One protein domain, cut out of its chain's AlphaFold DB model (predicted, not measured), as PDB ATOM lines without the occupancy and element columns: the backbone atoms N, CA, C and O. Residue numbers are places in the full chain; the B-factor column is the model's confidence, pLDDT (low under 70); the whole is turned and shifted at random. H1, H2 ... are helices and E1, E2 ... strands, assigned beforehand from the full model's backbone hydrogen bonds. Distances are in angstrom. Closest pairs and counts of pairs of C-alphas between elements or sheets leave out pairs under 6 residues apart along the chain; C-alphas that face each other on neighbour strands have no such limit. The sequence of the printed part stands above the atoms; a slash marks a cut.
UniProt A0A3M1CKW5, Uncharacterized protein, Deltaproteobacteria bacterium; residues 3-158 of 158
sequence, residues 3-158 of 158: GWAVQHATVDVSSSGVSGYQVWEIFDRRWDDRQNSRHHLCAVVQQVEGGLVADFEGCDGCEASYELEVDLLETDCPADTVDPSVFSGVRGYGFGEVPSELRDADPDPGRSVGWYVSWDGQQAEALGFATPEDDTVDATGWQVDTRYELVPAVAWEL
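What this domain is: This is residues 3 to 158 of the 158 residues of an uncharacterized protein of Deltaproteobacteria bacterium (UniProt A0A3M1CKW5). Eight strands, E1 to E8, ring one axis as a closed barrel, each antiparallel to its neighbours, and the short helix H1 lies outside it. The longer strands E1 to E3 run on past the shorter E5 to E8 at one end, and two long loops, residues 97 to 112 and 133 to 146, lie away from the middle. The printed part has 156 residues with, along the chain, E1, E2, E3, E4, H1, E5, E6, E7 and E8; the class is mostly strand. It is compact, with a radius of gyration of the C-alphas of 15.2 A, and spans 42 by 30 by 29 A.

How they stand to each other: E1, residues 3 to 14, and E2, residues 17 to 28, form a hairpin at 165 degrees, with N 8 and O 23 at 2.9 A, within hydrogen-bond range. E3, residues 40 to 53, lies on the other side of E2 from E1, with N 22 and O 46 at 2.9 A. E4, residues 62 to 75, is its next neighbour, with N 49 and O 69 at 3.0 A; these four make a meander, each strand the antiparallel neighbour of the one before. E3 bends by 55 degrees at residue 50, and E4 by 64 degrees at residue 72. H1, residues 84 to 89, is on the barrel, outside it, at a height over the sheet of 6.9 A. It lies only just over E2, with 3 of its 6 C-alphas, and runs slantwise to the strands, at 50 degrees to E2 on the local plane. In H1, 0 of 2 O i to N i+4 pairs and 2 of 3 O i to N i+3 pairs are within hydrogen-bond range. E5, residues 90 to 96, is the neighbour of E4, with N 66 and O 93 at 2.8 A. E6, residues 113 to 119, E7, residues 125 to 132, and E8, residues 147 to 152, complete a second meander with E5: N 94 and O 116 are 2.9 A apart, N 115 and O 128 2.9 A, and N 131 and O 149 2.8 A. E8 and E1 close the ring, with N 150 and O 9 at 2.7 A. E1 and E5, for instance, are apart.

Where its parts are: E1 begins at C-alpha 3, (-31.064, -34.560, 1.789), and is 35.7 A long. E2 measures 35.1 A, E3 35.2 A and E4 31.7 A. E8 ends at C-alpha 152, (-23.811, -19.346, 0.989).

The domain as a whole: The C-alphas farthest apart, those of Asp 80 and Asp 138, are 45.6 A apart. The links E2 to E3, E5 to E6 and E7 to E8 are long. The printed part has no cut; mean pLDDT of the printed part is 91.5, and residues 33 to 35 are under 70.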
ATOM      1  N   GLY A   3     -32.343 -34.278   1.150       89.50
ATOM      2  CA  GLY A   3     -31.064 -34.560   1.789       89.50
ATOM      3  C   GLY A   3     -30.281 -33.308   2.116       89.50
ATOM      4  O   GLY A   3     -29.542 -33.329   3.087       89.50
ATOM      5  N   TRP A   4     -30.459 -32.245   1.331       92.88
ATOM      6  CA  TRP A   4     -29.688 -31.024   1.490       92.88
ATOM      7  C   TRP A   4     -30.561 -29.785   1.327       92.88
ATOM      8  O   TRP A   4     -31.513 -29.803   0.542       92.88
ATOM      9  N   ALA A   5     -30.206 -28.717   2.030       93.88
ATOM     10  CA  ALA A   5     -30.745 -27.377   1.850       93.88
ATOM     11  C   ALA A   5     -29.603 -26.382   1.620       93.88
ATOM     12  O   ALA A   5     -28.525 -26.539   2.193       93.88
ATOM     13  N   VAL A   6     -29.844 -25.363   0.800       94.19
ATOM     14  CA  VAL A   6     -28.926 -24.242   0.560       94.19
ATOM     15  C   VAL A   6     -29.721 -22.947   0.674       94.19
ATOM     16  O   VAL A   6     -30.832 -22.867   0.158       94.19
ATOM     17  N   GLN A   7     -29.173 -21.948   1.363       95.12
ATOM     18  CA  GLN A   7     -29.842 -20.679   1.635       95.12
ATOM     19  C   GLN A   7     -29.172 -19.570   0.838       95.12
ATOM     20  O   GLN A   7     -27.997 -19.279   1.038       95.12
ATOM     21  N   HIS A   8     -29.947 -18.912  -0.005       95.06
ATOM     22  CA  HIS A   8     -29.575 -17.669  -0.663       95.06
ATOM     23  C   HIS A   8     -30.439 -16.546  -0.109       95.06
ATOM     24  O   HIS A   8     -31.558 -16.790   0.346       95.06
ATOM     25  N   ALA A   9     -29.966 -15.309  -0.162       97.31
ATOM     26  CA  ALA A   9     -30.814 -14.173   0.160       97.31
ATOM     27  C   ALA A   9     -30.380 -12.919  -0.589       97.31
ATOM     28  O   ALA A   9     -29.251 -12.814  -1.050       97.31
ATOM     29  N   THR A  10     -31.283 -11.955  -0.671       98.00
ATOM     30  CA  THR A  10     -30.964 -10.590  -1.068       98.00
ATOM     31  C   THR A  10     -31.540  -9.662  -0.021       98.00
ATOM     32  O   THR A  10     -32.715  -9.793   0.336       98.00
ATOM     33  N   VAL A  11     -30.734  -8.717   0.447       98.19
ATOM     34  CA  VAL A  11     -31.129  -7.765   1.480       98.19
ATOM     35  C   VAL A  11     -30.821  -6.331   1.071       98.19
ATOM     36  O   VAL A  11     -29.728  -6.015   0.614       98.19
ATOM     37  N   ASP A  12     -31.795  -5.454   1.264       98.00
ATOM     38  CA  ASP A  12     -31.653  -4.009   1.220       98.00
ATOM     39  C   ASP A  12     -31.365  -3.513   2.646       98.00
ATOM     40  O   ASP A  12     -32.132  -3.762   3.586       98.00
ATOM     41  N   VAL A  13     -30.239  -2.824   2.814       96.19
ATOM     42  CA  VAL A  13     -29.757  -2.344   4.111       96.19
ATOM     43  C   VAL A  13     -30.051  -0.861   4.241       96.19
ATOM     44  O   VAL A  13     -29.818  -0.086   3.321       96.19
ATOM     45  N   SER A  14     -30.513  -0.438   5.410       95.31
ATOM     46  CA  SER A  14     -30.769   0.963   5.730       95.31
ATOM     47  C   SER A  14     -30.166   1.325   7.084       95.31
ATOM     48  O   SER A  14     -29.799   0.462   7.879       95.31
ATOM     49  N   SER A  15     -30.138   2.619   7.400       92.38
ATOM     50  CA  SER A  15     -29.713   3.094   8.728       92.38
ATOM     51  C   SER A  15     -30.559   2.571   9.903       92.38
ATOM     52  O   SER A  15     -30.122   2.660  11.049       92.38
ATOM     53  N   SER A  16     -31.764   2.052   9.644       90.31
ATOM     54  CA  SER A  16     -32.697   1.571  10.671       90.31
ATOM     55  C   SER A  16     -32.819   0.050  10.754       90.31
ATOM     56  O   SER A  16     -33.432  -0.445  11.697       90.31
ATOM     57  N   GLY A  17     -32.277  -0.690   9.788       96.81
ATOM     58  CA  GLY A  17     -32.499  -2.128   9.706       96.81
ATOM     59  C   GLY A  17     -32.229  -2.715   8.329       96.81
ATOM     60  O   GLY A  17     -31.702  -2.045   7.438       96.81
ATOM     61  N   VAL A  18     -32.637  -3.967   8.173       97.94
ATOM     62  CA  VAL A  18     -32.473  -4.778   6.971       97.94
ATOM     63  C   VAL A  18     -33.831  -5.305   6.517       97.94
ATOM     64  O   VAL A  18     -34.690  -5.613   7.341       97.94
ATOM     65  N   SER A  19     -34.046  -5.402   5.211       98.38
ATOM     66  CA  SER A  19     -35.251  -6.014   4.642       98.38
ATOM     67  C   SER A  19     -34.918  -6.732   3.347       98.38
ATOM     68  O   SER A  19     -33.989  -6.329   2.656       98.38
ATOM     69  N   GLY A  20     -35.657  -7.770   2.983       98.00
ATOM     70  CA  GLY A  20     -35.410  -8.478   1.735       98.00
ATOM     71  C   GLY A  20     -36.078  -9.837   1.685       98.00
ATOM     72  O   GLY A  20     -37.147 -10.043   2.264       98.00
ATOM     73  N   TYR A  21     -35.432 -10.771   0.994       97.69
ATOM     74  CA  TYR A  21     -35.940 -12.125   0.814       97.69
ATOM     75  C   TYR A  21     -34.822 -13.140   0.986       97.69
ATOM     76  O   TYR A  21     -33.691 -12.898   0.573       97.69
ATOM     77  N   GLN A  22     -35.164 -14.300   1.536       96.81
ATOM     78  CA  GLN A  22     -34.314 -15.480   1.520       96.81
ATOM     79  C   GLN A  22     -35.018 -16.632   0.812       96.81
ATOM     80  O   GLN A  22     -36.242 -16.768   0.866       96.81
ATOM     81  N   VAL A  23     -34.229 -17.464   0.149       96.94
ATOM     82  CA  VAL A  23     -34.671 -18.642  -0.581       96.94
ATOM     83  C   VAL A  23     -33.890 -19.836  -0.067       96.94
ATOM     84  O   VAL A  23     -32.662 -19.843  -0.094       96.94
ATOM     85  N   TRP A  24     -34.615 -20.854   0.374       96.19
ATOM     86  CA  TRP A  24     -34.062 -22.164   0.672       96.19
ATOM     87  C   TRP A  24     -34.302 -23.080  -0.515       96.19
ATOM     88  O   TRP A  24     -35.447 -23.434  -0.789       96.19
ATOM     89  N   GLU A  25     -33.239 -23.467  -1.208       95.62
ATOM     90  CA  GLU A  25     -33.282 -24.475  -2.261       95.62
ATOM     91  C   GLU A  25     -33.044 -25.860  -1.662       95.62
ATOM     92  O   GLU A  25     -32.073 -26.089  -0.935       95.62
ATOM     93  N   ILE A  26     -33.941 -26.798  -1.964       95.25
ATOM     94  CA  ILE A  26     -33.948 -28.138  -1.381       95.25
ATOM     95  C   ILE A  26     -33.537 -29.151  -2.435       95.25
ATOM     96  O   ILE A  26     -34.105 -29.208  -3.527       95.25
ATOM     97  N   PHE A  27     -32.594 -30.017  -2.082       94.44
ATOM     98  CA  PHE A  27     -32.030 -31.003  -2.989       94.44
ATOM     99  C   PHE A  27     -32.174 -32.430  -2.457       94.44
ATOM    100  O   PHE A  27     -32.250 -32.692  -1.251       94.44
ATOM    101  N   ASP A  28     -32.213 -33.396  -3.377       93.06
ATOM    102  CA  ASP A  28     -32.173 -34.816  -3.025       93.06
ATOM    103  C   ASP A  28     -30.771 -35.251  -2.549       93.06
ATOM    104  O   ASP A  28     -29.768 -34.605  -2.831       93.06
ATOM    105  N   ARG A  29     -30.683 -36.385  -1.842       90.44
ATOM    106  CA  ARG A  29     -29.429 -36.905  -1.242       90.44
ATOM    107  C   ARG A  29     -28.276 -37.177  -2.217       90.44
ATOM    108  O   ARG A  29     -27.169 -37.455  -1.771       90.44
ATOM    109  N   ARG A  30     -28.533 -37.208  -3.524       88.94
ATOM    110  CA  ARG A  30     -27.520 -37.418  -4.571       88.94
ATOM    111  C   ARG A  30     -26.912 -36.109  -5.053       88.94
ATOM    112  O   ARG A  30     -26.009 -36.166  -5.882       88.94
ATOM    113  N   TRP A  31     -27.429 -34.972  -4.593       88.25
ATOM    114  CA  TRP A  31     -26.793 -33.689  -4.815       88.25
ATOM    115  C   TRP A  31     -25.377 -33.726  -4.245       88.25
ATOM    116  O   TRP A  31     -25.162 -34.141  -3.105       88.25
ATOM    117  N   ASP A  32     -24.426 -33.392  -5.107       78.19
ATOM    118  CA  ASP A  32     -23.015 -33.284  -4.790       78.19
ATOM    119  C   ASP A  32     -22.620 -31.807  -4.687       78.19
ATOM    120  O   ASP A  32     -23.382 -30.901  -5.031       78.19
ATOM    121  N   ASP A  33     -21.399 -31.570  -4.222       63.31
ATOM    122  CA  ASP A  33     -20.782 -30.260  -3.988       63.31
ATOM    123  C   ASP A  33     -20.667 -29.356  -5.238       63.31
ATOM    124  O   ASP A  33     -20.110 -28.263  -5.167       63.31
ATOM    125  N   ARG A  34     -21.204 -29.772  -6.392       64.12
ATOM    126  CA  ARG A  34     -21.163 -29.030  -7.662       64.12
ATOM    127  C   ARG A  34     -22.455 -28.298  -8.006       64.12
ATOM    128  O   ARG A  34     -22.618 -27.901  -9.160       64.12
ATOM    129  N   GLN A  35     -23.377 -28.147  -7.052       63.94
ATOM    130  CA  GLN A  35     -24.628 -27.395  -7.230       63.94
ATOM    131  C   GLN A  35     -25.416 -27.827  -8.484       63.94
ATOM    132  O   GLN A  35     -25.912 -27.020  -9.271       63.94
ATOM    133  N   ASN A  36     -25.512 -29.136  -8.728       75.38
ATOM    134  CA  ASN A  36     -26.187 -29.638  -9.919       75.38
ATOM    135  C   ASN A  36     -27.715 -29.532  -9.776       75.38
ATOM    136  O   ASN A  36     -28.344 -30.331  -9.077       75.38
ATOM    137  N   SER A  37     -28.322 -28.608 -10.526       83.94
ATOM    138  CA  SER A  37     -29.771 -28.344 -10.525       83.94
ATOM    139  C   SER A  37     -30.651 -29.548 -10.885       83.94
ATOM    140  O   SER A  37     -31.847 -29.542 -10.618       83.94
ATOM    141  N   ARG A  38     -30.086 -30.638 -11.430       87.06
ATOM    142  CA  ARG A  38     -30.825 -31.892 -11.684       87.06
ATOM    143  C   ARG A  38     -31.360 -32.570 -10.422       87.06
ATOM    144  O   ARG A  38     -32.218 -33.442 -10.544       87.06
ATOM    145  N   HIS A  39     -30.823 -32.221  -9.257       91.56
ATOM    146  CA  HIS A  39     -31.231 -32.774  -7.967       91.56
ATOM    147  C   HIS A  39     -32.093 -31.812  -7.149       91.56
ATOM    148  O   HIS A  39     -32.468 -32.163  -6.032       91.56
ATOM    149  N   HIS A  40     -32.409 -30.636  -7.700       93.56
ATOM    150  CA  HIS A  40     -33.330 -29.689  -7.089       93.56
ATOM    151  C   HIS A  40     -34.723 -30.315  -6.992       93.56
ATOM    152  O   HIS A  40     -35.235 -30.885  -7.961       93.56
ATOM    153  N   LEU A  41     -35.319 -30.227  -5.809       94.50
ATOM    154  CA  LEU A  41     -36.641 -30.756  -5.506       94.50
ATOM    155  C   LEU A  41     -37.682 -29.645  -5.469       94.50
ATOM    156  O   LEU A  41     -38.719 -29.782  -6.112       94.50
ATOM    157  N   CYS A  42     -37.410 -28.593  -4.704       95.75
ATOM    158  CA  CYS A  42     -38.327 -27.493  -4.437       95.75
ATOM    159  C   CYS A  42     -37.592 -26.350  -3.721       95.75
ATOM    160  O   CYS A  42     -36.447 -26.521  -3.298       95.75
ATOM    161  N   ALA A  43     -38.273 -25.225  -3.541       96.88
ATOM    162  CA  ALA A  43     -37.806 -24.055  -2.832       96.88
ATOM    163  C   ALA A  43     -38.830 -23.533  -1.808       96.88
ATOM    164  O   ALA A  43     -40.052 -23.715  -1.912       96.88
ATOM    165  N   VAL A  44     -38.308 -22.841  -0.800       97.38
ATOM    166  CA  VAL A  44     -39.081 -22.086   0.188       97.38
ATOM    167  C   VAL A  44     -38.611 -20.639   0.139       97.38
ATOM    168  O   VAL A  44     -37.435 -20.365   0.357       97.38
ATOM    169  N   VAL A  45     -39.525 -19.715  -0.150       97.69
ATOM    170  CA  VAL A  45     -39.252 -18.278  -0.232       97.69
ATOM    171  C   VAL A  45     -39.824 -17.599   0.999       97.69
ATOM    172  O   VAL A  45     -41.007 -17.749   1.320       97.69
ATOM    173  N   GLN A  46     -38.986 -16.830   1.683       97.75
ATOM    174  CA  GLN A  46     -39.351 -16.113   2.895       97.75
ATOM    175  C   GLN A  46     -38.983 -14.635   2.769       97.75
ATOM    176  O   GLN A  46     -37.960 -14.287   2.179       97.75
ATOM    177  N   GLN A  47     -39.822 -13.772   3.327       97.75
ATOM    178  CA  GLN A  47     -39.483 -12.379   3.579       97.75
ATOM    179  C   GLN A  47     -38.612 -12.317   4.827       97.75
ATOM    180  O   GLN A  47     -38.844 -13.066   5.778       97.75
ATOM    181  N   VAL A  48     -37.632 -11.422   4.820       97.50
ATOM    182  CA  VAL A  48     -36.846 -11.095   6.008       97.50
ATOM    183  C   VAL A  48     -36.971  -9.609   6.287       97.50
ATOM    184  O   VAL A  48     -36.821  -8.785   5.385       97.50
ATOM    185  N   GLU A  49     -37.239  -9.268   7.537       98.00
ATOM    186  CA  GLU A  49     -37.191  -7.902   8.048       98.00
ATOM    187  C   GLU A  49     -36.448  -7.927   9.373       98.00
ATOM    188  O   GLU A  49     -36.596  -8.866  10.146       98.00
ATOM    189  N   GLY A  50     -35.620  -6.928   9.651       96.88
ATOM    190  CA  GLY A  50     -34.856  -6.930  10.885       96.88
ATOM    191  C   GLY A  50     -34.415  -5.560  11.348       96.88
ATOM    192  O   GLY A  50     -34.126  -4.667  10.550       96.88
ATOM    193  N   GLY A  51     -34.354  -5.406  12.665       96.94
ATOM    194  CA  GLY A  51     -33.869  -4.203  13.330       96.94
ATOM    195  C   GLY A  51     -32.409  -4.350  13.734       96.94
ATOM    196  O   GLY A  51     -31.969  -5.439  14.092       96.94
ATOM    197  N   LEU A  52     -31.660  -3.246  13.701       95.44
ATOM    198  CA  LEU A  52     -30.285  -3.231  14.200       95.44
ATOM    199  C   LEU A  52     -30.266  -3.559  15.703       95.44
ATOM    200  O   LEU A  52     -31.004  -2.955  16.487       95.44
ATOM    201  N   VAL A  53     -29.387  -4.465  16.107       92.62
ATOM    202  CA  VAL A  53     -29.173  -4.856  17.504       92.62
ATOM    203  C   VAL A  53     -27.694  -4.779  17.869       92.62
ATOM    204  O   VAL A  53     -26.834  -4.564  17.017       92.62
ATOM    205  N   ALA A  54     -27.399  -4.907  19.163       85.38
ATOM    206  CA  ALA A  54     -26.027  -5.152  19.596       85.38
ATOM    207  C   ALA A  54     -25.566  -6.531  19.103       85.38
ATOM    208  O   ALA A  54     -26.398  -7.410  18.880       85.38
ATOM    209  N   ASP A  55     -24.254  -6.705  18.962       80.88
ATOM    210  CA  ASP A  55     -23.679  -7.916  18.381       80.88
ATOM    211  C   ASP A  55     -24.165  -9.207  19.038       80.88
ATOM    212  O   ASP A  55     -24.348  -9.294  20.258       80.88
ATOM    213  N   PHE A  56     -24.347 -10.225  18.199       80.50
ATOM    214  CA  PHE A  56     -24.630 -11.578  18.652       80.50
ATOM    215  C   PHE A  56     -23.376 -12.219  19.240       80.50
ATOM    216  O   PHE A  56     -22.261 -12.018  18.754       80.50
ATOM    217  N   GLU A  57     -23.562 -13.081  20.237       83.94
ATOM    218  CA  GLU A  57     -22.505 -14.005  20.640       83.94
ATOM    219  C   GLU A  57     -22.094 -14.847  19.418       83.94
ATOM    220  O   GLU A  57     -22.958 -15.405  18.742       83.94
ATOM    221  N   GLY A  58     -20.794 -14.916  19.101       82.69
ATOM    222  CA  GLY A  58     -20.270 -15.601  17.903       82.69
ATOM    223  C   GLY A  58     -20.031 -14.729  16.678       82.69
ATOM    224  O   GLY A  58     -19.405 -15.191  15.731       82.69
ATOM    225  N   CYS A  59     -20.448 -13.467  16.724       84.00
ATOM    226  CA  CYS A  59     -20.192 -12.478  15.681       84.00
ATOM    227  C   CYS A  59     -19.066 -11.516  16.107       84.00
ATOM    228  O   CYS A  59     -19.213 -10.295  16.056       84.00
ATOM    229  N   ASP A  60     -17.951 -12.058  16.608       76.50
ATOM    230  CA  ASP A  60     -16.839 -11.235  17.090       76.50
ATOM    231  C   ASP A  60     -16.221 -10.455  15.918       76.50
ATOM    232  O   ASP A  60     -15.581 -11.034  15.041       76.50
ATOM    233  N   GLY A  61     -16.396  -9.131  15.911       81.38
ATOM    234  CA  GLY A  61     -15.919  -8.265  14.826       81.38
ATOM    235  C   GLY A  61     -16.949  -7.998  13.726       81.38
ATOM    236  O   GLY A  61     -16.575  -7.506  12.662       81.38
ATOM    237  N   CYS A  62     -18.226  -8.292  13.974       91.75
ATOM    238  CA  CYS A  62     -19.295  -7.856  13.088       91.75
ATOM    239  C   CYS A  62     -19.437  -6.330  13.101       91.75
ATOM    240  O   CYS A  62     -19.403  -5.673  14.137       91.75
ATOM    241  N   GLU A  63     -19.541  -5.760  11.905       94.06
ATOM    242  CA  GLU A  63     -19.770  -4.337  11.670       94.06
ATOM    243  C   GLU A  63     -21.249  -3.977  11.872       94.06
ATOM    244  O   GLU A  63     -21.569  -2.848  12.251       94.06
ATOM    245  N   ALA A  64     -22.149  -4.936  11.631       95.12
ATOM    246  CA  ALA A  64     -23.576  -4.803  11.879       95.12
ATOM    247  C   ALA A  64     -24.216  -6.141  12.254       95.12
ATOM    248  O   ALA A  64     -23.868  -7.188  11.708       95.12
ATOM    249  N   SER A  65     -25.212  -6.069  13.135       95.50
ATOM    250  CA  SER A  65     -26.013  -7.201  13.592       95.50
ATOM    251  C   SER A  65     -27.496  -6.820  13.575       95.50
ATOM    252  O   SER A  65     -27.862  -5.718  13.993       95.50
ATOM    253  N   TYR A  66     -28.352  -7.718  13.089       95.69
ATOM    254  CA  TYR A  66     -29.792  -7.507  12.935       95.69
ATOM    255  C   TYR A  66     -30.583  -8.666  13.517       95.69
ATOM    256  O   TYR A  66     -30.359  -9.807  13.118       95.69
ATOM    257  N   GLU A  67     -31.523  -8.381  14.414       95.31
ATOM    258  CA  GLU A  67     -32.532  -9.352  14.848       95.31
ATOM    259  C   GLU A  67     -33.639  -9.399  13.797       95.31
ATOM    260  O   GLU A  67     -34.125  -8.347  13.375       95.31
ATOM    261  N   LEU A  68     -33.995 -10.602  13.349       95.94
ATOM    262  CA  LEU A  68     -34.871 -10.823  12.205       95.94
ATOM    263  C   LEU A  68     -36.240 -11.376  12.601       95.94
ATOM    264  O   LEU A  68     -36.360 -12.301  13.407       95.94
ATOM    265  N   GLU A  69     -37.246 -10.893  11.890       95.50
ATOM    266  CA  GLU A  69     -38.527 -11.539  11.661       95.50
ATOM    267  C   GLU A  69     -38.501 -12.182  10.265       95.50
ATOM    268  O   GLU A  69     -38.040 -11.587   9.287       95.50
ATOM    269  N   VAL A  70     -38.948 -13.438  10.184       95.69
ATOM    270  CA  VAL A  70     -38.935 -14.227   8.948       95.69
ATOM    271  C   VAL A  70     -40.328 -14.770   8.691       95.69
ATOM    272  O   VAL A  70     -40.838 -15.574   9.473       95.69
ATOM    273  N   ASP A  71     -40.907 -14.381   7.559       95.75
ATOM    274  CA  ASP A  71     -42.254 -14.775   7.162       95.75
ATOM    275  C   ASP A  71     -42.226 -15.634   5.902       95.75
ATOM    276  O   ASP A  71     -41.607 -15.289   4.897       95.75
ATOM    277  N   LEU A  72     -42.934 -16.763   5.929       96.12
ATOM    278  CA  LEU A  72     -43.125 -17.595   4.743       96.12
ATOM    279  C   LEU A  72     -44.001 -16.868   3.718       96.12
ATOM    280  O   LEU A  72     -45.154 -16.548   4.006       96.12
ATOM    281  N   LEU A  73     -43.482 -16.687   2.502       96.56
ATOM    282  CA  LEU A  73     -44.229 -16.103   1.388       96.56
ATOM    283  C   LEU A  73     -44.781 -17.172   0.453       96.56
ATOM    284  O   LEU A  73     -45.975 -17.194   0.157       96.56
ATOM    285  N   GLU A  74     -43.904 -18.053  -0.022       96.12
ATOM    286  CA  GLU A  74     -44.230 -19.039  -1.046       96.12
ATOM    287  C   GLU A  74     -43.409 -20.312  -0.851       96.12
ATOM    288  O   GLU A  74     -42.281 -20.292  -0.360       96.12
ATOM    289  N   THR A  75     -43.978 -21.444  -1.253       96.38
ATOM    290  CA  THR A  75     -43.228 -22.682  -1.420       96.38
ATOM    291  C   THR A  75     -43.870 -23.534  -2.507       96.38
ATOM    292  O   THR A  75     -45.097 -23.631  -2.586       96.38
ATOM    293  N   ASP A  76     -43.041 -24.168  -3.332       96.12
ATOM    294  CA  ASP A  76     -43.458 -25.219  -4.265       96.12
ATOM    295  C   ASP A  76     -43.164 -26.628  -3.710       96.12
ATOM    296  O   ASP A  76     -43.387 -27.629  -4.397       96.12
ATOM    297  N   CYS A  77     -42.709 -26.724  -2.455       93.81
ATOM    298  CA  CYS A  77     -42.421 -27.991  -1.804       93.81
ATOM    299  C   CYS A  77     -43.708 -28.786  -1.546       93.81
ATOM    300  O   CYS A  77     -44.621 -28.310  -0.860       93.81
ATOM    301  N   PRO A  78     -43.787 -30.039  -2.026       91.69
ATOM    302  CA  PRO A  78     -44.843 -30.950  -1.617       91.69
ATOM    303  C   PRO A  78     -44.818 -31.173  -0.099       91.69
ATOM    304  O   PRO A  78     -43.746 -31.275   0.500       91.69
ATOM    305  N   ALA A  79     -45.993 -31.326   0.516       86.62
ATOM    306  CA  ALA A  79     -46.133 -31.478   1.969       86.62
ATOM    307  C   ALA A  79     -45.397 -32.704   2.558       86.62
ATOM    308  O   ALA A  79     -45.177 -32.770   3.762       86.62
ATOM    309  N   ASP A  80     -45.043 -33.687   1.730       87.88
ATOM    310  CA  ASP A  80     -44.282 -34.883   2.104       87.88
ATOM    311  C   ASP A  80     -42.771 -34.769   1.826       87.88
ATOM    312  O   ASP A  80     -42.021 -35.697   2.138       87.88
ATOM    313  N   THR A  81     -42.311 -33.657   1.241       89.50
ATOM    314  CA  THR A  81     -40.891 -33.422   0.942       89.50
ATOM    315  C   THR A  81     -40.163 -32.809   2.130       89.50
ATOM    316  O   THR A  81     -39.152 -33.363   2.562       89.50
ATOM    317  N   VAL A  82     -40.675 -31.694   2.657       89.56
ATOM    318  CA  VAL A  82     -40.141 -30.999   3.835       89.56
ATOM    319  C   VAL A  82     -41.242 -30.143   4.467       89.56
ATOM    320  O   VAL A  82     -42.113 -29.641   3.759       89.56
ATOM    321  N   ASP A  83     -41.215 -29.990   5.791       89.62
ATOM    322  CA  ASP A  83     -42.054 -29.021   6.503       89.62
ATOM    323  C   ASP A  83     -41.383 -27.637   6.430       89.62
ATOM    324  O   ASP A  83     -40.309 -27.481   7.009       89.62
ATOM    325  N   PRO A  84     -41.969 -26.622   5.763       86.81
ATOM    326  CA  PRO A  84     -41.338 -25.308   5.618       86.81
ATOM    327  C   PRO A  84     -41.033 -24.599   6.945       86.81
ATOM    328  O   PRO A  84     -40.175 -23.717   6.990       86.81
ATOM    329  N   SER A  85     -41.709 -24.970   8.040       86.81
ATOM    330  CA  SER A  85     -41.485 -24.354   9.351       86.81
ATOM    331  C   SER A  85     -40.069 -24.582   9.891       86.81
ATOM    332  O   SER A  85     -39.583 -23.755  10.664       86.81
ATOM    333  N   VAL A  86     -39.363 -25.624   9.428       87.81
ATOM    334  CA  VAL A  86     -37.967 -25.887   9.827       87.81
ATOM    335  C   VAL A  86     -37.012 -24.767   9.401       87.81
ATOM    336  O   VAL A  86     -36.012 -24.533  10.072       87.81
ATOM    337  N   PHE A  87     -37.347 -24.017   8.345       89.38
ATOM    338  CA  PHE A  87     -36.539 -22.907   7.825       89.38
ATOM    339  C   PHE A  87     -36.859 -21.559   8.484       89.38
ATOM    340  O   PHE A  87     -36.258 -20.538   8.166       89.38
ATOM    341  N   SER A  88     -37.821 -21.519   9.411       85.25
ATOM    342  CA  SER A  88     -38.238 -20.283  10.099       85.25
ATOM    343  C   SER A  88     -37.455 -20.023  11.396       85.25
ATOM    344  O   SER A  88     -37.828 -19.154  12.184       85.25
ATOM    345  N   GLY A  89     -36.400 -20.805  11.653       88.12
ATOM    346  CA  GLY A  89     -35.588 -20.732  12.872       88.12
ATOM    347  C   GLY A  89     -34.527 -19.629  12.880       88.12
ATOM    348  O   GLY A  89     -33.948 -19.378  13.936       88.12
ATOM    349  N   VAL A  90     -34.263 -18.991  11.734       91.69
ATOM    350  CA  VAL A  90     -33.310 -17.878  11.638       91.69
ATOM    351  C   VAL A  90     -33.823 -16.716  12.491       91.69
ATOM    352  O   VAL A  90     -34.997 -16.344  12.405       91.69
ATOM    353  N   ARG A  91     -32.953 -16.163  13.340       93.38
ATOM    354  CA  ARG A  91     -33.279 -15.057  14.255       93.38
ATOM    355  C   ARG A  91     -32.334 -13.878  14.153       93.38
ATOM    356  O   ARG A  91     -32.709 -12.790  14.574       93.38
ATOM    357  N   GLY A  92     -31.144 -14.061  13.596       94.69
ATOM    358  CA  GLY A  92     -30.197 -12.967  13.465       94.69
ATOM    359  C   GLY A  92     -29.328 -13.077  12.231       94.69
ATOM    360  O   GLY A  92     -28.907 -14.178  11.872       94.69
ATOM    361  N   TYR A  93     -29.027 -11.927  11.630       96.44
ATOM    362  CA  TYR A  93     -27.943 -11.769  10.665       96.44
ATOM    363  C   TYR A  93     -26.855 -10.872  11.213       96.44
ATOM    364  O   TYR A  93     -27.131  -9.769  11.677       96.44
ATOM    365  N   GLY A  94     -25.618 -11.329  11.099       95.81
ATOM    366  CA  GLY A  94     -24.430 -10.535  11.350       95.81
ATOM    367  C   GLY A  94     -23.598 -10.375  10.086       95.81
ATOM    368  O   GLY A  94     -23.561 -11.273   9.244       95.81
ATOM    369  N   PHE A  95     -22.931  -9.233   9.959       95.81
ATOM    370  CA  PHE A  95     -22.083  -8.908   8.818       95.81
ATOM    371  C   PHE A  95     -20.762  -8.326   9.302       95.81
ATOM    372  O   PHE A  95     -20.771  -7.388  10.097       95.81
ATOM    373  N   GLY A  96     -19.634  -8.872   8.847       94.44
ATOM    374  CA  GLY A  96     -18.310  -8.489   9.350       94.44
ATOM    375  C   GLY A  96     -17.148  -9.027   8.525       94.44
ATOM    376  O   GLY A  96     -17.287  -9.302   7.338       94.44
ATOM    377  N   GLU A  97     -15.978  -9.195   9.140       93.50
ATOM    378  CA  GLU A  97     -14.825  -9.773   8.439       93.50
ATOM    379  C   GLU A  97     -15.158 -11.172   7.888       93.50
ATOM    380  O   GLU A  97     -15.803 -11.978   8.550       93.50
ATOM    381  N   VAL A  98     -14.705 -11.483   6.670       93.94
ATOM    382  CA  VAL A  98     -14.819 -12.842   6.128       93.94
ATOM    383  C   VAL A  98     -13.953 -13.796   6.968       93.94
ATOM    384  O   VAL A  98     -12.733 -13.583   7.051       93.94
ATOM    385  N   PRO A  99     -14.525 -14.873   7.544       91.56
ATOM    386  CA  PRO A  99     -13.756 -15.836   8.319       91.56
ATOM    387  C   PRO A  99     -12.591 -16.414   7.521       91.56
ATOM    388  O   PRO A  99     -12.689 -16.687   6.321       91.56
ATOM    389  N   SER A 100     -11.473 -16.648   8.203       92.69
ATOM    390  CA  SER A 100     -10.237 -17.119   7.572       92.69
ATOM    391  C   SER A 100     -10.394 -18.436   6.805       92.69
ATOM    392  O   SER A 100      -9.730 -18.645   5.794       92.69
ATOM    393  N   GLU A 101     -11.287 -19.297   7.277       92.31
ATOM    394  CA  GLU A 101     -11.625 -20.609   6.741       92.31
ATOM    395  C   GLU A 101     -12.506 -20.547   5.488       92.31
ATOM    396  O   GLU A 101     -12.472 -21.476   4.686       92.31
ATOM    397  N   LEU A 102     -13.254 -19.454   5.295       92.25
ATOM    398  CA  LEU A 102     -14.094 -19.229   4.114       92.25
ATOM    399  C   LEU A 102     -13.405 -18.355   3.062       92.25
ATOM    400  O   LEU A 102     -13.906 -18.214   1.953       92.25
ATOM    401  N   ARG A 103     -12.238 -17.789   3.380       92.62
ATOM    402  CA  ARG A 103     -11.563 -16.775   2.560       92.62
ATOM    403  C   ARG A 103     -11.232 -17.243   1.136       92.62
ATOM    404  O   ARG A 103     -11.288 -16.447   0.209       92.62
ATOM    405  N   ASP A 104     -10.916 -18.527   0.956       93.06
ATOM    406  CA  ASP A 104     -10.628 -19.113  -0.365       93.06
ATOM    407  C   ASP A 104     -11.899 -19.385  -1.196       93.06
ATOM    408  O   ASP A 104     -11.807 -19.633  -2.399       93.06
ATOM    409  N   ALA A 105     -13.073 -19.361  -0.560       91.94
ATOM    410  CA  ALA A 105     -14.377 -19.552  -1.189       91.94
ATOM    411  C   ALA A 105     -15.121 -18.226  -1.443       91.94
ATOM    412  O   ALA A 105     -16.223 -18.260  -1.987       91.94
ATOM    413  N   ASP A 106     -14.530 -17.082  -1.071       93.62
ATOM    414  CA  ASP A 106     -15.119 -15.757  -1.271       93.62
ATOM    415  C   ASP A 106     -15.276 -15.454  -2.774       93.62
ATOM    416  O   ASP A 106     -14.276 -15.455  -3.505       93.62
ATOM    417  N   PRO A 107     -16.510 -15.212  -3.260       91.38
ATOM    418  CA  PRO A 107     -16.760 -14.933  -4.668       91.38
ATOM    419  C   PRO A 107     -16.206 -13.576  -5.128       91.38
ATOM    420  O   PRO A 107     -15.927 -13.427  -6.319       91.38
ATOM    421  N   ASP A 108     -16.022 -12.611  -4.219       92.69
ATOM    422  CA  ASP A 108     -15.523 -11.266  -4.533       92.69
ATOM    423  C   ASP A 108     -14.559 -10.728  -3.447       92.69
ATOM    424  O   ASP A 108     -14.906  -9.842  -2.650       92.69
ATOM    425  N   PRO A 109     -13.317 -11.260  -3.392       92.56
ATOM    426  CA  PRO A 109     -12.354 -10.921  -2.352       92.56
ATOM    427  C   PRO A 109     -12.043  -9.425  -2.274       92.56
ATOM    428  O   PRO A 109     -11.512  -8.821  -3.209       92.56
ATOM    429  N   GLY A 110     -12.285  -8.848  -1.097       90.25
ATOM    430  CA  GLY A 110     -12.057  -7.429  -0.807       90.25
ATOM    431  C   GLY A 110     -13.287  -6.539  -0.986       90.25
ATOM    432  O   GLY A 110     -13.233  -5.384  -0.563       90.25
ATOM    433  N   ARG A 111     -14.378  -7.073  -1.552       92.44
ATOM    434  CA  ARG A 111     -15.693  -6.414  -1.624       92.44
ATOM    435  C   ARG A 111     -16.741  -7.110  -0.765       92.44
ATOM    436  O   ARG A 111     -17.587  -6.436  -0.179       92.44
ATOM    437  N   SER A 112     -16.686  -8.436  -0.677       94.69
ATOM    438  CA  SER A 112     -17.570  -9.197   0.200       94.69
ATOM    439  C   SER A 112     -17.250  -8.972   1.677       94.69
ATOM    440  O   SER A 112     -16.093  -8.791   2.070       94.69
ATOM    441  N   VAL A 113     -18.281  -9.075   2.510       95.31
ATOM    442  CA  VAL A 113     -18.152  -9.256   3.963       95.31
ATOM    443  C   VAL A 113     -18.649 -10.642   4.364       95.31
ATOM    444  O   VAL A 113     -19.425 -11.262   3.638       95.31
ATOM    445  N   GLY A 114     -18.203 -11.152   5.508       95.56
ATOM    446  CA  GLY A 114     -18.710 -12.396   6.073       95.56
ATOM    447  C   GLY A 114     -20.173 -12.241   6.471       95.56
ATOM    448  O   GLY A 114     -20.534 -11.259   7.116       95.56
ATOM    449  N   TRP A 115     -21.005 -13.204   6.088       96.56
ATOM    450  CA  TRP A 115     -22.400 -13.313   6.502       96.56
ATOM    451  C   TRP A 115     -22.523 -14.382   7.585       96.56
ATOM    452  O   TRP A 115     -22.143 -15.534   7.373       96.56
ATOM    453  N   TYR A 116     -23.062 -13.991   8.734       95.75
ATOM    454  CA  TYR A 116     -23.252 -14.826   9.912       95.75
ATOM    455  C   TYR A 116     -24.737 -14.972  10.216       95.75
ATOM    456  O   TYR A 116     -25.500 -14.012  10.096       95.75
ATOM    457  N   VAL A 117     -25.143 -16.158  10.658       94.50
ATOM    458  CA  VAL A 117     -26.529 -16.456  11.016       94.50
ATOM    459  C   VAL A 117     -26.607 -16.935  12.456       94.50
ATOM    460  O   VAL A 117     -25.889 -17.848  12.850       94.50
ATOM    461  N   SER A 118     -27.504 -16.333  13.235       93.50
ATOM    462  CA  SER A 118     -27.892 -16.820  14.559       93.50
ATOM    463  C   SER A 118     -29.274 -17.469  14.493       93.50
ATOM    464  O   SER A 118     -30.230 -16.918  13.933       93.50
ATOM    465  N   TRP A 119     -29.362 -18.658  15.080       90.50
ATOM    466  CA  TRP A 119     -30.595 -19.415  15.277       90.50
ATOM    467  C   TRP A 119     -31.103 -19.210  16.708       90.50
ATOM    468  O   TRP A 119     -30.343 -18.796  17.577       90.50
ATOM    469  N   ASP A 120     -32.379 -19.500  16.969       82.81
ATOM    470  CA  ASP A 120     -33.027 -19.279  18.275       82.81
ATOM    471  C   ASP A 120     -32.183 -19.759  19.482       82.81
ATOM    472  O   ASP A 120     -32.036 -20.957  19.735       82.81
ATOM    473  N   GLY A 121     -31.607 -18.798  20.218       70.69
ATOM    474  CA  GLY A 121     -30.772 -19.032  21.401       70.69
ATOM    475  C   GLY A 121     -29.380 -19.616  21.130       70.69
ATOM    476  O   GLY A 121     -28.741 -20.089  22.074       70.69
ATOM    477  N   GLN A 122     -28.914 -19.614  19.880       84.25
ATOM    478  CA  GLN A 122     -27.619 -20.154  19.470       84.25
ATOM    479  C   GLN A 122     -26.618 -19.058  19.101       84.25
ATOM    480  O   GLN A 122     -26.975 -17.972  18.636       84.25
ATOM    481  N   GLN A 123     -25.343 -19.393  19.293       91.44
ATOM    482  CA  GLN A 123     -24.217 -18.596  18.829       91.44
ATOM    483  C   GLN A 123     -24.308 -18.403  17.307       91.44
ATOM    484  O   GLN A 123     -24.705 -19.321  16.591       91.44
ATOM    485  N   ALA A 124     -23.970 -17.209  16.821       92.62
ATOM    486  CA  ALA A 124     -23.913 -16.940  15.394       92.62
ATOM    487  C   ALA A 124     -22.806 -17.777  14.735       92.62
ATOM    488  O   ALA A 124     -21.690 -17.860  15.252       92.62
ATOM    489  N   GLU A 125     -23.114 -18.370  13.586       93.12
ATOM    490  CA  GLU A 125     -22.177 -19.153  12.781       93.12
ATOM    491  C   GLU A 125     -21.971 -18.482  11.427       93.12
ATOM    492  O   GLU A 125     -22.906 -17.919  10.851       93.12
ATOM    493  N   ALA A 126     -20.745 -18.535  10.909       93.19
ATOM    494  CA  ALA A 126     -20.461 -18.023   9.580       93.19
ATOM    495  C   ALA A 126     -21.122 -18.904   8.523       93.19
ATOM    496  O   ALA A 126     -20.885 -20.111   8.466       93.19
ATOM    497  N   LEU A 127     -21.923 -18.275   7.674       93.81
ATOM    498  CA  LEU A 127     -22.702 -18.959   6.664       93.81
ATOM    499  C   LEU A 127     -22.168 -18.769   5.251       93.81
ATOM    500  O   LEU A 127     -22.263 -19.676   4.421       93.81
ATOM    501  N   GLY A 128     -21.599 -17.603   4.973       95.69
ATOM    502  CA  GLY A 128     -21.097 -17.280   3.651       95.69
ATOM    503  C   GLY A 128     -20.699 -15.823   3.540       95.69
ATOM    504  O   GLY A 128     -20.009 -15.294   4.412       95.69
ATOM    505  N   PHE A 129     -21.141 -15.186   2.465       96.62
ATOM    506  CA  PHE A 129     -20.672 -13.878   2.036       96.62
ATOM    507  C   PHE A 129     -21.854 -12.958   1.757       96.62
ATOM    508  O   PHE A 129     -22.876 -13.409   1.249       96.62
ATOM    509  N   ALA A 130     -21.709 -11.673   2.055       96.94
ATOM    510  CA  ALA A 130     -22.587 -10.629   1.549       96.94
ATOM    511  C   ALA A 130     -21.813  -9.804   0.520       96.94
ATOM    512  O   ALA A 130     -20.845  -9.123   0.869       96.94
ATOM    513  N   THR A 131     -22.244  -9.861  -0.736       95.75
ATOM    514  CA  THR A 131     -21.621  -9.172  -1.868       95.75
ATOM    515  C   THR A 131     -22.559  -8.064  -2.359       95.75
ATOM    516  O   THR A 131     -23.737  -8.332  -2.596       95.75
ATOM    517  N   PRO A 132     -22.100  -6.806  -2.492       95.69
ATOM    518  CA  PRO A 132     -22.931  -5.733  -3.036       95.69
ATOM    519  C   PRO A 132     -23.403  -6.065  -4.459       95.69
ATOM    520  O   PRO A 132     -22.579  -6.397  -5.308       95.69
ATOM    521  N   GLU A 133     -24.699  -5.914  -4.750       94.25
ATOM    522  CA  GLU A 133     -25.228  -6.168  -6.107       94.25
ATOM    523  C   GLU A 133     -24.805  -5.089  -7.125       94.25
ATOM    524  O   GLU A 133     -24.834  -5.316  -8.335       94.25
ATOM    525  N   ASP A 134     -24.432  -3.897  -6.651       91.12
ATOM    526  CA  ASP A 134     -23.993  -2.789  -7.499       91.12
ATOM    527  C   ASP A 134     -22.458  -2.738  -7.587       91.12
ATOM    528  O   ASP A 134     -21.761  -2.325  -6.657       91.12
ATOM    529  N   ASP A 135     -21.932  -3.113  -8.755       83.75
ATOM    530  CA  ASP A 135     -20.503  -3.079  -9.098       83.75
ATOM    531  C   ASP A 135     -19.877  -1.678  -9.092       83.75
ATOM    532  O   ASP A 135     -18.654  -1.539  -9.154       83.75
ATOM    533  N   THR A 136     -20.690  -0.622  -9.038       81.75
ATOM    534  CA  THR A 136     -20.200   0.755  -8.928       81.75
ATOM    535  C   THR A 136     -19.949   1.186  -7.490       81.75
ATOM    536  O   THR A 136     -19.283   2.203  -7.268       81.75
ATOM    537  N   VAL A 137     -20.432   0.414  -6.513       80.12
ATOM    538  CA  VAL A 137     -20.152   0.657  -5.102       80.12
ATOM    539  C   VAL A 137     -18.745   0.150  -4.803       80.12
ATOM    540  O   VAL A 137     -18.477  -1.055  -4.793       80.12
ATOM    541  N   ASP A 138     -17.845   1.095  -4.530       75.75
ATOM    542  CA  ASP A 138     -16.521   0.837  -3.959       75.75
ATOM    543  C   ASP A 138     -16.681   0.488  -2.469       75.75
ATOM    544  O   ASP A 138     -16.376   1.271  -1.564       75.75
ATOM    545  N   ALA A 139     -17.315  -0.659  -2.220       71.06
ATOM    546  CA  ALA A 139     -17.591  -1.159  -0.888       71.06
ATOM    547  C   ALA A 139     -16.391  -1.932  -0.362       71.06
ATOM    548  O   ALA A 139     -16.240  -3.121  -0.616       71.06
ATOM    549  N   THR A 140     -15.555  -1.255   0.417       83.50
ATOM    550  CA  THR A 140     -14.706  -1.932   1.396       83.50
ATOM    551  C   THR A 140     -15.478  -2.023   2.712       83.50
ATOM    552  O   THR A 140     -15.606  -1.010   3.403       83.50
ATOM    553  N   GLY A 141     -15.993  -3.210   3.041       87.81
ATOM    554  CA  GLY A 141     -16.745  -3.465   4.277       87.81
ATOM    555  C   GLY A 141     -18.264  -3.294   4.147       87.81
ATOM    556  O   GLY A 141     -18.813  -3.198   3.044       87.81
ATOM    557  N   TRP A 142     -18.950  -3.273   5.290       93.06
ATOM    558  CA  TRP A 142     -20.407  -3.180   5.351       93.06
ATOM    559  C   TRP A 142     -20.889  -1.732   5.181       93.06
ATOM    560  O   TRP A 142     -20.379  -0.805   5.813       93.06
ATOM    561  N   GLN A 143     -21.897  -1.516   4.333       94.19
ATOM    562  CA  GLN A 143     -22.419  -0.189   4.008       94.19
ATOM    563  C   GLN A 143     -23.942  -0.135   4.126       94.19
ATOM    564  O   GLN A 143     -24.663  -1.020   3.671       94.19
ATOM    565  N   VAL A 144     -24.431   0.949   4.725       94.25
ATOM    566  CA  VAL A 144     -25.860   1.284   4.728       94.25
ATOM    567  C   VAL A 144     -26.293   1.807   3.360       94.25
ATOM    568  O   VAL A 144     -25.470   2.317   2.604       94.25
ATOM    569  N   ASP A 145     -27.593   1.720   3.077       94.94
ATOM    570  CA  ASP A 145     -28.215   2.141   1.813       94.94
ATOM    571  C   ASP A 145     -27.689   1.369   0.584       94.94
ATOM    572  O   ASP A 145     -27.773   1.843  -0.551       94.94
ATOM    573  N   THR A 146     -27.188   0.155   0.822       95.75
ATOM    574  CA  THR A 146     -26.672  -0.775  -0.186       95.75
ATOM    575  C   THR A 146     -27.500  -2.055  -0.183       95.75
ATOM    576  O   THR A 146     -27.954  -2.531   0.862       95.75
ATOM    577  N   ARG A 147     -27.693  -2.618  -1.376       97.25
ATOM    578  CA  ARG A 147     -28.302  -3.931  -1.575       97.25
ATOM    579  C   ARG A 147     -27.214  -4.989  -1.703       97.25
ATOM    580  O   ARG A 147     -26.282  -4.815  -2.489       97.25
ATOM    581  N   TYR A 148     -27.351  -6.069  -0.950       97.56
ATOM    582  CA  TYR A 148     -26.407  -7.179  -0.923       97.56
ATOM    583  C   TYR A 148     -27.078  -8.473  -1.369       97.56
ATOM    584  O   TYR A 148     -28.170  -8.802  -0.903       97.56
ATOM    585  N   GLU A 149     -26.385  -9.228  -2.213       97.25
ATOM    586  CA  GLU A 149     -26.624 -10.650  -2.426       97.25
ATOM    587  C   GLU A 149     -25.889 -11.435  -1.332       97.25
ATOM    588  O   GLU A 149     -24.709 -11.206  -1.067       97.25
ATOM    589  N   LEU A 150     -26.592 -12.351  -0.671       97.31
ATOM    590  CA  LEU A 150     -26.050 -13.236   0.352       97.31
ATOM    591  C   LEU A 150     -25.794 -14.608  -0.273       97.31
ATOM    592  O   LEU A 150     -26.726 -15.350  -0.608       97.31
ATOM    593  N   VAL A 151     -24.513 -14.922  -0.444       95.19
ATOM    594  CA  VAL A 151     -24.019 -16.123  -1.115       95.19
ATOM    595  C   VAL A 151     -23.573 -17.139  -0.059       95.19
ATOM    596  O   VAL A 151     -22.661 -16.845   0.717       95.19
ATOM    597  N   PRO A 152     -24.170 -18.340  -0.001       94.25
ATOM    598  CA  PRO A 152     -23.811 -19.346   0.989       94.25
ATOM    599  C   PRO A 152     -22.458 -19.993   0.681       94.25
ATOM    600  O   PRO A 152     -22.132 -20.281  -0.470       94.25
ATOM    601  N   ALA A 153     -21.711 -20.313   1.734       92.56
ATOM    602  CA  ALA A 153     -20.522 -21.165   1.681       92.56
ATOM    603  C   ALA A 153     -20.790 -22.594   2.186       92.56
ATOM    604  O   ALA A 153     -19.910 -23.453   2.113       92.56
ATOM    605  N   VAL A 154     -21.992 -22.862   2.706       88.56
ATOM    606  CA  VAL A 154     -22.367 -24.151   3.295       88.56
ATOM    607  C   VAL A 154     -23.695 -24.666   2.747       88.56
ATOM    608  O   VAL A 154     -24.521 -23.917   2.227       88.56
ATOM    609  N   ALA A 155     -23.897 -25.971   2.900       90.25
ATOM    610  CA  ALA A 155     -25.168 -26.644   2.689       90.25
ATOM    611  C   ALA A 155     -25.506 -27.460   3.938       90.25
ATOM    612  O   ALA A 155     -24.612 -28.032   4.568       90.25
ATOM    613  N   TRP A 156     -26.786 -27.540   4.282       87.50
ATOM    614  CA  TRP A 156     -27.254 -28.242   5.476       87.50
ATOM    615  C   TRP A 156     -27.848 -29.588   5.120       87.50
ATOM    616  O   TRP A 156     -28.598 -29.688   4.154       87.50
ATOM    617  N   GLU A 157     -27.555 -30.605   5.923       89.50
ATOM    618  CA  GLU A 157     -28.210 -31.907   5.816       89.50
ATOM    619  C   GLU A 157     -29.634 -31.846   6.408       89.50
ATOM    620  O   GLU A 157     -29.839 -31.229   7.457       89.50
ATOM    621  N   LEU A 158     -30.606 -32.482   5.733       86.62
ATOM    622  CA  LEU A 158     -32.029 -32.557   6.120       86.62
ATOM    623  C   LEU A 158     -32.463 -33.948   6.614       86.62
ATOM    624  O   LEU A 158     -32.085 -34.966   5.980       86.62
TER     625      LEU A 158